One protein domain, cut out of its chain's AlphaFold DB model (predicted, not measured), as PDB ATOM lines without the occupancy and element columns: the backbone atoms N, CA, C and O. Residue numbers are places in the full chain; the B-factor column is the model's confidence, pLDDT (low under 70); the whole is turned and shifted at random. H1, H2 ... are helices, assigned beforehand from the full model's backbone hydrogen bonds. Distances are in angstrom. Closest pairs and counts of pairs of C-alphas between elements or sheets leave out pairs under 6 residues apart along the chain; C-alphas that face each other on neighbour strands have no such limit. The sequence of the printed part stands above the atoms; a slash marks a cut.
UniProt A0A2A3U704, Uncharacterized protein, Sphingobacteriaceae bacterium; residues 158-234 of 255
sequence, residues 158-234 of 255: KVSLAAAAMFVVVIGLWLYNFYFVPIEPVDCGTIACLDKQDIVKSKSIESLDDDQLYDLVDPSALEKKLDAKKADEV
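AT A GLANCE: This is residues 158 to 234 of the 255 residues of an uncharacterized protein of Sphingobacteriaceae bacterium (UniProt A0A2A3U704). A long single helix, H1, sticks out as an arm from an open loop of chain that holds the short helices H2 and H3; H4 leads away from this loop, and its residues 223 to 232 stick out too. The 77 printed residues hold four named helices, H1 to H4 in order, and no named strand: all helix. The whole is extended, radius of gyration of the C-alphas 22.9 A, and flat, spanning 69 by 43 by 14 A.

IN THESE COORDINATES: Find C-alpha 158 at (8.162, 57.376, 25.694); from there H1 runs 31.9 A to residue 179. H2 is residues 196 to 201 and H3 residues 210 to 215. H4, residues 219 to 232, runs 20.4 A to C-alpha 232 at (6.806, 45.643, -34.918).

HOW THE PARTS SIT: The four helices are apart from one another. Every O i to N i+4 pair is within hydrogen-bond range in H1, against 9 of 10 in H4, 1 of 2 in H2 and 0 of 2 in H3, where 2 of 3 O i to N i+3 pairs are.

THE WHOLE: The C-alphas of Lys 158 and Asp 211, the two farthest apart, are 68.9 A apart. The printed part has no cut; the link from H1 to H2 is long, 16 residues. Look for pLDDT under 70 at residues 183 to 223 and 227 to 234.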
ATOM      1  N   LYS A 158       6.895  57.438  26.441       84.56
ATOM      2  CA  LYS A 158       8.162  57.376  25.694       84.56
ATOM      3  C   LYS A 158       8.308  56.076  24.893       84.56
ATOM      4  O   LYS A 158       8.763  56.125  23.757       84.56
ATOM      5  N   VAL A 159       7.875  54.940  25.449       86.94
ATOM      6  CA  VAL A 159       7.877  53.638  24.752       86.94
ATOM      7  C   VAL A 159       6.856  53.641  23.613       86.94
ATOM      8  O   VAL A 159       7.159  53.178  22.519       86.94
ATOM      9  N   SER A 160       5.683  54.246  23.831       84.75
ATOM     10  CA  SER A 160       4.671  54.416  22.778       84.75
ATOM     11  C   SER A 160       5.178  55.273  21.612       84.75
ATOM     12  O   SER A 160       4.910  54.948  20.458       84.75
ATOM     13  N   LEU A 161       5.922  56.346  21.899       89.69
ATOM     14  CA  LEU A 161       6.523  57.204  20.875       89.69
ATOM     15  C   LEU A 161       7.619  56.463  20.089       89.69
ATOM     16  O   LEU A 161       7.652  56.530  18.863       89.69
ATOM     17  N   ALA A 162       8.492  55.727  20.786       90.69
ATOM     18  CA  ALA A 162       9.563  54.955  20.156       90.69
ATOM     19  C   ALA A 162       9.019  53.852  19.229       90.69
ATOM     20  O   ALA A 162       9.542  53.658  18.133       90.69
ATOM     21  N   ALA A 163       7.939  53.174  19.631       90.94
ATOM     22  CA  ALA A 163       7.279  52.171  18.798       90.94
ATOM     23  C   ALA A 163       6.694  52.785  17.513       90.94
ATOM     24  O   ALA A 163       6.887  52.232  16.433       90.94
ATOM     25  N   ALA A 164       6.041  53.950  17.600       92.38
ATOM     26  CA  ALA A 164       5.487  54.635  16.430       92.38
ATOM     27  C   ALA A 164       6.571  55.023  15.406       92.38
ATOM     28  O   ALA A 164       6.384  54.814  14.208       92.38
ATOM     29  N   ALA A 165       7.727  55.517  15.863       93.50
ATOM     30  CA  ALA A 165       8.844  55.852  14.978       93.50
ATOM     31  C   ALA A 165       9.366  54.626  14.202       93.50
ATOM     32  O   ALA A 165       9.637  54.725  13.006       93.50
ATOM     33  N   MET A 166       9.446  53.460  14.851       94.62
ATOM     34  CA  MET A 166       9.855  52.214  14.191       94.62
ATOM     35  C   MET A 166       8.885  51.805  13.077       94.62
ATOM     36  O   MET A 166       9.328  51.414  12.000       94.62
ATOM     37  N   PHE A 167       7.574  51.947  13.291       95.12
ATOM     38  CA  PHE A 167       6.588  51.642  12.250       95.12
ATOM     39  C   PHE A 167       6.718  52.560  11.033       95.12
ATOM     40  O   PHE A 167       6.646  52.073   9.907       95.12
ATOM     41  N   VAL A 168       6.976  53.858  11.230       96.31
ATOM     42  CA  VAL A 168       7.185  54.799  10.115       96.31
ATOM     43  C   VAL A 168       8.417  54.420   9.288       96.31
ATOM     44  O   VAL A 168       8.350  54.446   8.063       96.31
ATOM     45  N   VAL A 169       9.517  54.012   9.930       95.88
ATOM     46  CA  VAL A 169      10.730  53.567   9.220       95.88
ATOM     47  C   VAL A 169      10.467  52.293   8.418       95.88
ATOM     48  O   VAL A 169      10.847  52.219   7.253       95.88
ATOM     49  N   VAL A 170       9.785  51.306   9.006       95.88
ATOM     50  CA  VAL A 170       9.477  50.037   8.326       95.88
ATOM     51  C   VAL A 170       8.544  50.258   7.135       95.88
ATOM     52  O   VAL A 170       8.813  49.747   6.050       95.88
ATOM     53  N   ILE A 171       7.484  51.051   7.309       95.19
ATOM     54  CA  ILE A 171       6.543  51.375   6.229       95.19
ATOM     55  C   ILE A 171       7.237  52.209   5.147       95.19
ATOM     56  O   ILE A 171       7.055  51.940   3.963       95.19
ATOM     57  N   GLY A 172       8.074  53.177   5.527       95.00
ATOM     58  CA  GLY A 172       8.844  53.988   4.585       95.00
ATOM     59  C   GLY A 172       9.817  53.158   3.747       95.00
ATOM     60  O   GLY A 172       9.897  53.350   2.538       95.00
ATOM     61  N   LEU A 173      10.507  52.194   4.358       93.12
ATOM     62  CA  LEU A 173      11.439  51.300   3.663       93.12
ATOM     63  C   LEU A 173      10.701  50.307   2.753       93.12
ATOM     64  O   LEU A 173      11.164  50.013   1.652       93.12
ATOM     65  N   TRP A 174       9.523  49.845   3.177       92.44
ATOM     66  CA  TRP A 174       8.646  49.006   2.363       92.44
ATOM     67  C   TRP A 174       8.116  49.752   1.130       92.44
ATOM     68  O   TRP A 174       8.226  49.241   0.017       92.44
ATOM     69  N   LEU A 175       7.624  50.984   1.306       92.81
ATOM     70  CA  LEU A 175       7.189  51.839   0.198       92.81
ATOM     71  C   LEU A 175       8.358  52.193  -0.727       92.81
ATOM     72  O   LEU A 175       8.212  52.128  -1.942       92.81
ATOM     73  N   TYR A 176       9.529  52.510  -0.175       92.12
ATOM     74  CA  TYR A 176      10.720  52.793  -0.972       92.12
ATOM     75  C   TYR A 176      11.086  51.611  -1.878       92.12
ATOM     76  O   TYR A 176      11.241  51.794  -3.080       92.12
ATOM     77  N   ASN A 177      11.138  50.394  -1.335       86.62
ATOM     78  CA  ASN A 177      11.455  49.205  -2.128       86.62
ATOM     79  C   ASN A 177      10.375  48.878  -3.179       86.62
ATOM     80  O   ASN A 177      10.681  48.318  -4.224       86.62
ATOM     81  N   PHE A 178       9.109  49.226  -2.919       86.25
ATOM     82  CA  PHE A 178       8.017  49.014  -3.871       86.25
ATOM     83  C   PHE A 178       8.034  50.015  -5.037       86.25
ATOM     84  O   PHE A 178       7.791  49.629  -6.177       86.25
ATOM     85  N   TYR A 179       8.319  51.293  -4.770       83.06
ATOM     86  CA  TYR A 179       8.321  52.337  -5.804       83.06
ATOM     87  C   TYR A 179       9.647  52.432  -6.569       83.06
ATOM     88  O   TYR A 179       9.643  52.767  -7.752       83.06
ATOM     89  N   PHE A 180      10.776  52.133  -5.924       76.12
ATOM     90  CA  PHE A 180      12.096  52.145  -6.553       76.12
ATOM     91  C   PHE A 180      12.516  50.722  -6.932       76.12
ATOM     92  O   PHE A 180      13.418  50.143  -6.330       76.12
ATOM     93  N   VAL A 181      11.868  50.161  -7.956       72.75
ATOM     94  CA  VAL A 181      12.382  48.973  -8.649       72.75
ATOM     95  C   VAL A 181      13.581  49.422  -9.493       72.75
ATOM     96  O   VAL A 181      13.394  50.259 -10.381       72.75
ATOM     97  N   PRO A 182      14.815  48.936  -9.246       70.31
ATOM     98  CA  PRO A 182      15.917  49.204 -10.157       70.31
ATOM     99  C   PRO A 182      15.568  48.570 -11.505       70.31
ATOM    100  O   PRO A 182      15.372  47.360 -11.596       70.31
ATOM    101  N   ILE A 183      15.435  49.401 -12.537       68.19
ATOM    102  CA  ILE A 183      15.250  48.942 -13.914       68.19
ATOM    103  C   ILE A 183      16.489  48.112 -14.254       68.19
ATOM    104  O   ILE A 183      17.608  48.621 -14.166       68.19
ATOM    105  N   GLU A 184      16.302  46.833 -14.580       64.75
ATOM    106  CA  GLU A 184      17.401  45.995 -15.056       64.75
ATOM    107  C   GLU A 184      18.011  46.662 -16.297       64.75
ATOM    108  O   GLU A 184      17.265  47.022 -17.217       64.75
ATOM    109  N   PRO A 185      19.337  46.888 -16.338       64.56
ATOM    110  CA  PRO A 185      19.957  47.493 -17.502       64.56
ATOM    111  C   PRO A 185      19.749  46.556 -18.693       64.56
ATOM    112  O   PRO A 185      20.187  45.407 -18.695       64.56
ATOM    113  N   VAL A 186      19.032  47.044 -19.702       65.62
ATOM    114  CA  VAL A 186      18.876  46.345 -20.974       65.62
ATOM    115  C   VAL A 186      20.247  46.322 -21.639       65.62
ATOM    116  O   VAL A 186      20.764  47.379 -21.992       65.62
ATOM    117  N   ASP A 187      20.813  45.129 -21.844       62.75
ATOM    118  CA  ASP A 187      22.008  44.917 -22.669       62.75
ATOM    119  C   ASP A 187      21.686  45.276 -24.137       62.75
ATOM    120  O   ASP A 187      21.418  44.431 -25.005       62.75
ATOM    121  N   CYS A 188      21.664  46.574 -24.449       64.25
ATOM    122  CA  CYS A 188      21.825  47.033 -25.816       64.25
ATOM    123  C   CYS A 188      23.301  46.827 -26.149       64.25
ATOM    124  O   CYS A 188      24.135  47.625 -25.740       64.25
ATOM    125  N   GLY A 189      23.606  45.743 -26.874       61.69
ATOM    126  CA  GLY A 189      24.934  45.357 -27.386       61.69
ATOM    127  C   GLY A 189      25.561  46.353 -28.372       61.69
ATOM    128  O   GLY A 189      26.077  45.972 -29.414       61.69
ATOM    129  N   THR A 190      25.473  47.641 -28.062       60.38
ATOM    130  CA  THR A 190      26.099  48.766 -28.739       60.38
ATOM    131  C   THR A 190      26.699  49.668 -27.670       60.38
ATOM    132  O   THR A 190      25.997  50.106 -26.759       60.38
ATOM    133  N   ILE A 191      27.969  50.028 -27.831       61.84
ATOM    134  CA  ILE A 191      28.724  50.965 -26.975       61.84
ATOM    135  C   ILE A 191      28.041  52.331 -26.752       61.84
ATOM    136  O   ILE A 191      28.366  53.036 -25.804       61.84
ATOM    137  N   ALA A 192      27.056  52.692 -27.580       57.34
ATOM    138  CA  ALA A 192      26.244  53.899 -27.419       57.34
ATOM    139  C   ALA A 192      25.284  53.869 -26.208       57.34
ATOM    140  O   ALA A 192      24.736  54.910 -25.853       57.34
ATOM    141  N   CYS A 193      25.084  52.707 -25.581       59.75
ATOM    142  CA  CYS A 193      24.198  52.514 -24.431       59.75
ATOM    143  C   CYS A 193      24.923  52.450 -23.076       59.75
ATOM    144  O   CYS A 193      24.289  52.125 -22.074       59.75
ATOM    145  N   LEU A 194      26.233  52.717 -23.009       63.84
ATOM    146  CA  LEU A 194      26.910  52.753 -21.714       63.84
ATOM    147  C   LEU A 194      26.586  54.049 -20.974       63.84
ATOM    148  O   LEU A 194      26.890  55.152 -21.435       63.84
ATOM    149  N   ASP A 195      26.005  53.899 -19.789       63.12
ATOM    150  CA  ASP A 195      25.782  55.005 -18.878       63.12
ATOM    151  C   ASP A 195      27.122  55.462 -18.270       63.12
ATOM    152  O   ASP A 195      28.060  54.673 -18.104       63.12
ATOM    153  N   LYS A 196      27.251  56.749 -17.920       59.00
ATOM    154  CA  LYS A 196      28.540  57.339 -17.477       59.00
ATOM    155  C   LYS A 196      29.173  56.607 -16.286       59.00
ATOM    156  O   LYS A 196      30.385  56.653 -16.096       59.00
ATOM    157  N   GLN A 197      28.349  55.939 -15.490       59.47
ATOM    158  CA  GLN A 197      28.730  55.150 -14.325       59.47
ATOM    159  C   GLN A 197      29.413  53.812 -14.676       59.47
ATOM    160  O   GLN A 197      30.314  53.392 -13.944       59.47
ATOM    161  N   ASP A 198      29.103  53.202 -15.823       59.78
ATOM    162  CA  ASP A 198      29.735  51.950 -16.265       59.78
ATOM    163  C   ASP A 198      31.066  52.180 -16.992       59.78
ATOM    164  O   ASP A 198      31.974  51.353 -16.892       59.78
ATOM    165  N   ILE A 199      31.251  53.343 -17.625       58.47
ATOM    166  CA  ILE A 199      32.540  53.764 -18.214       58.47
ATOM    167  C   ILE A 199      33.607  53.941 -17.120       58.47
ATOM    168  O   ILE A 199      34.757  53.543 -17.282       58.47
ATOM    169  N   VAL A 200      33.226  54.479 -15.956       56.72
ATOM    170  CA  VAL A 200      34.145  54.661 -14.815       56.72
ATOM    171  C   VAL A 200      34.495  53.323 -14.153       56.72
ATOM    172  O   VAL A 200      35.608  53.146 -13.653       56.72
ATOM    173  N   LYS A 201      33.567  52.360 -14.168       55.38
ATOM    174  CA  LYS A 201      33.796  51.005 -13.649       55.38
ATOM    175  C   LYS A 201      34.637  50.156 -14.609       55.38
ATOM    176  O   LYS A 201      35.413  49.315 -14.160       55.38
ATOM    177  N   SER A 202      34.539  50.416 -15.911       55.56
ATOM    178  CA  SER A 202      35.281  49.740 -16.977       55.56
ATOM    179  C   SER A 202      36.518  50.534 -17.419       55.56
ATOM    180  O   SER A 202      36.728  50.832 -18.590       55.56
ATOM    181  N   LYS A 203      37.452  50.766 -16.488       52.25
ATOM    182  CA  LYS A 203      38.828  51.230 -16.788       52.25
ATOM    183  C   LYS A 203      39.605  50.300 -17.756       52.25
ATOM    184  O   LYS A 203      40.747  50.569 -18.102       52.25
ATOM    185  N   SER A 204      38.992  49.198 -18.181       55.72
ATOM    186  CA  SER A 204      39.503  48.220 -19.140       55.72
ATOM    187  C   SER A 204      39.171  48.534 -20.604       55.72
ATOM    188  O   SER A 204      39.625  47.792 -21.470       55.72
ATOM    189  N   ILE A 205      38.402  49.592 -20.905       58.19
ATOM    190  CA  ILE A 205      38.054  49.941 -22.297       58.19
ATOM    191  C   ILE A 205      39.177  50.711 -23.006       58.19
ATOM    192  O   ILE A 205      39.406  50.489 -24.188       58.19
ATOM    193  N   GLU A 206      39.956  51.533 -22.294       59.06
ATOM    194  CA  GLU A 206      41.116  52.242 -22.876       59.06
ATOM    195  C   GLU A 206      42.273  51.310 -23.283       59.06
ATOM    196  O   GLU A 206      43.189  51.742 -23.976       59.06
ATOM    197  N   SER A 207      42.257  50.042 -22.855       60.84
ATOM    198  CA  SER A 207      43.313  49.058 -23.134       60.84
ATOM    199  C   SER A 207      42.948  48.014 -24.194       60.84
ATOM    200  O   SER A 207      43.679  47.034 -24.332       60.84
ATOM    201  N   LEU A 208      41.817  48.165 -24.886       60.50
ATOM    202  CA  LEU A 208      41.397  47.245 -25.948       60.50
ATOM    203  C   LEU A 208      41.865  47.781 -27.308       60.50
ATOM    204  O   LEU A 208      41.635  48.944 -27.622       60.50
ATOM    205  N   ASP A 209      42.538  46.929 -28.082       63.22
ATOM    206  CA  ASP A 209      42.993  47.229 -29.446       63.22
ATOM    207  C   ASP A 209      41.787  47.269 -30.404       63.22
ATOM    208  O   ASP A 209      40.818  46.527 -30.204       63.22
ATOM    209  N   ASP A 210      41.838  48.098 -31.452       66.69
ATOM    210  CA  ASP A 210      40.703  48.344 -32.367       66.69
ATOM    211  C   ASP A 210      40.152  47.053 -33.015       66.69
ATOM    212  O   ASP A 210      38.954  46.941 -33.290       66.69
ATOM    213  N   ASP A 211      41.004  46.037 -33.177       61.81
ATOM    214  CA  ASP A 211      40.645  44.723 -33.719       61.81
ATOM    215  C   ASP A 211      39.786  43.890 -32.743       61.81
ATOM    216  O   ASP A 211      38.895  43.156 -33.168       61.81
ATOM    217  N   GLN A 212      39.976  44.041 -31.425       60.09
ATOM    218  CA  GLN A 212      39.146  43.367 -30.409       60.09
ATOM    219  C   GLN A 212      37.779  44.035 -30.235       60.09
ATOM    220  O   GLN A 212      36.829  43.407 -29.762       60.09
ATOM    221  N   LEU A 213      37.664  45.301 -30.642       64.19
ATOM    222  CA  LEU A 213      36.396  46.020 -30.684       64.19
ATOM    223  C   LEU A 213      35.464  45.470 -31.778       64.19
ATOM    224  O   LEU A 213      34.244  45.506 -31.616       64.19
ATOM    225  N   TYR A 214      36.033  44.941 -32.866       61.41
ATOM    226  CA  TYR A 214      35.285  44.346 -33.976       61.41
ATOM    227  C   TYR A 214      34.684  42.979 -33.624       61.41
ATOM    228  O   TYR A 214      33.550  42.703 -34.009       61.41
ATOM    229  N   ASP A 215      35.389  42.165 -32.833       62.59
ATOM    230  CA  ASP A 215      34.915  40.840 -32.397       62.59
ATOM    231  C   ASP A 215      33.759  40.909 -31.378       62.59
ATOM    232  O   ASP A 215      33.000  39.953 -31.220       62.59
ATOM    233  N   LEU A 216      33.593  42.045 -30.690       64.38
ATOM    234  CA  LEU A 216      32.491  42.284 -29.746       64.38
ATOM    235  C   LEU A 216      31.167  42.643 -30.436       64.38
ATOM    236  O   LEU A 216      30.109  42.597 -29.802       64.38
ATOM    237  N   VAL A 217      31.205  43.009 -31.718       61.03
ATOM    238  CA  VAL A 217      30.013  43.345 -32.499       61.03
ATOM    239  C   VAL A 217      29.632  42.135 -33.340       61.03
ATOM    240  O   VAL A 217      30.170  41.924 -34.418       61.03
ATOM    241  N   ASP A 218      28.679  41.341 -32.855       65.69
ATOM    242  CA  ASP A 218      28.201  40.149 -33.560       65.69
ATOM    243  C   ASP A 218      27.151  40.540 -34.633       65.69
ATOM    244  O   ASP A 218      26.000  40.861 -34.291       65.69
ATOM    245  N   PRO A 219      27.502  40.550 -35.937       67.62
ATOM    246  CA  PRO A 219      26.611  41.027 -37.001       67.62
ATOM    247  C   PRO A 219      25.351  40.156 -37.130       67.62
ATOM    248  O   PRO A 219      24.270  40.648 -37.461       67.62
ATOM    249  N   SER A 220      25.459  38.880 -36.762       64.44
ATOM    250  CA  SER A 220      24.389  37.879 -36.770       64.44
ATOM    251  C   SER A 220      23.230  38.244 -35.832       64.44
ATOM    252  O   SER A 220      22.053  38.020 -36.132       64.44
ATOM    253  N   ALA A 221      23.553  38.816 -34.668       66.31
ATOM    254  CA  ALA A 221      22.568  39.230 -33.672       66.31
ATOM    255  C   ALA A 221      21.881  40.554 -34.053       66.31
ATOM    256  O   ALA A 221      20.719  40.778 -33.693       66.31
ATOM    257  N   LEU A 222      22.580  41.412 -34.804       68.88
ATOM    258  CA  LEU A 222      22.066  42.681 -35.321       68.88
ATOM    259  C   LEU A 222      21.024  42.470 -36.421       68.88
ATOM    260  O   LEU A 222      19.960  43.091 -36.363       68.88
ATOM    261  N   GLU A 223      21.270  41.556 -37.362       68.50
ATOM    262  CA  GLU A 223      20.303  41.227 -38.422       68.50
ATOM    263  C   GLU A 223      18.988  40.690 -37.837       68.50
ATOM    264  O   GLU A 223      17.907  41.176 -38.169       68.50
ATOM    265  N   LYS A 224      19.069  39.808 -36.834       72.19
ATOM    266  CA  LYS A 224      17.884  39.263 -36.151       72.19
ATOM    267  C   LYS A 224      17.049  40.336 -35.434       72.19
ATOM    268  O   LYS A 224      15.823  40.227 -35.382       72.19
ATOM    269  N   LYS A 225      17.687  41.371 -34.875       70.44
ATOM    270  CA  LYS A 225      16.993  42.497 -34.218       70.44
ATOM    271  C   LYS A 225      16.422  43.501 -35.227       70.44
ATOM    272  O   LYS A 225      15.358  44.064 -34.971       70.44
ATOM    273  N   LEU A 226      17.079  43.704 -36.367       71.69
ATOM    274  CA  LEU A 226      16.563  44.523 -37.471       71.69
ATOM    275  C   LEU A 226      15.314  43.899 -38.107       71.69
ATOM    276  O   LEU A 226      14.350  44.616 -38.385       71.69
ATOM    277  N   ASP A 227      15.297  42.578 -38.261       69.19
ATOM    278  CA  ASP A 227      14.133  41.855 -38.778       69.19
ATOM    279  C   ASP A 227      12.976  41.814 -37.768       69.19
ATOM    280  O   ASP A 227      11.816  41.955 -38.157       69.19
ATOM    281  N   ALA A 228      13.270  41.729 -36.464       65.25
ATOM    282  CA  ALA A 228      12.259  41.855 -35.411       65.25
ATOM    283  C   ALA A 228      11.635  43.265 -35.364       65.25
ATOM    284  O   ALA A 228      10.417  43.397 -35.277       65.25
ATOM    285  N   LYS A 229      12.438  44.327 -35.524       61.81
ATOM    286  CA  LYS A 229      11.942  45.715 -35.524       61.81
ATOM    287  C   LYS A 229      11.081  46.046 -36.753       61.81
ATOM    288  O   LYS A 229      10.113  46.791 -36.632       61.81
ATOM    289  N   LYS A 230      11.372  45.450 -37.919       56.06
ATOM    290  CA  LYS A 230      10.500  45.536 -39.109       56.06
ATOM    291  C   LYS A 230       9.160  44.812 -38.929       56.06
ATOM    292  O   LYS A 230       8.198  45.161 -39.607       56.06
ATOM    293  N   ALA A 231       9.082  43.824 -38.035       51.47
ATOM    294  CA  ALA A 231       7.830  43.147 -37.704       51.47
ATOM    295  C   ALA A 231       6.944  43.967 -36.739       51.47
ATOM    296  O   ALA A 231       5.719  43.851 -36.807       51.47
ATOM    297  N   ASP A 232       7.536  44.829 -35.904       55.19
ATOM    298  CA  ASP A 232       6.806  45.643 -34.918       55.19
ATOM    299  C   ASP A 232       6.236  46.963 -35.486       55.19
ATOM    300  O   ASP A 232       5.165  47.388 -35.054       55.19
ATOM    301  N   GLU A 233       6.822  47.556 -36.538       47.34
ATOM    302  CA  GLU A 233       6.234  48.731 -37.232       47.34
ATOM    303  C   GLU A 233       4.899  48.429 -37.957       47.34
ATOM    304  O   GLU A 233       4.178  49.346 -38.350       47.34
ATOM    305  N   VAL A 234       4.521  47.153 -38.115       48.06
ATOM    306  CA  VAL A 234       3.258  46.738 -38.762       48.06
ATOM    307  C   VAL A 234       2.107  46.561 -37.753       48.06
ATOM    308  O   VAL A 234       0.948  46.469 -38.158       48.06
TER     309      VAL A 234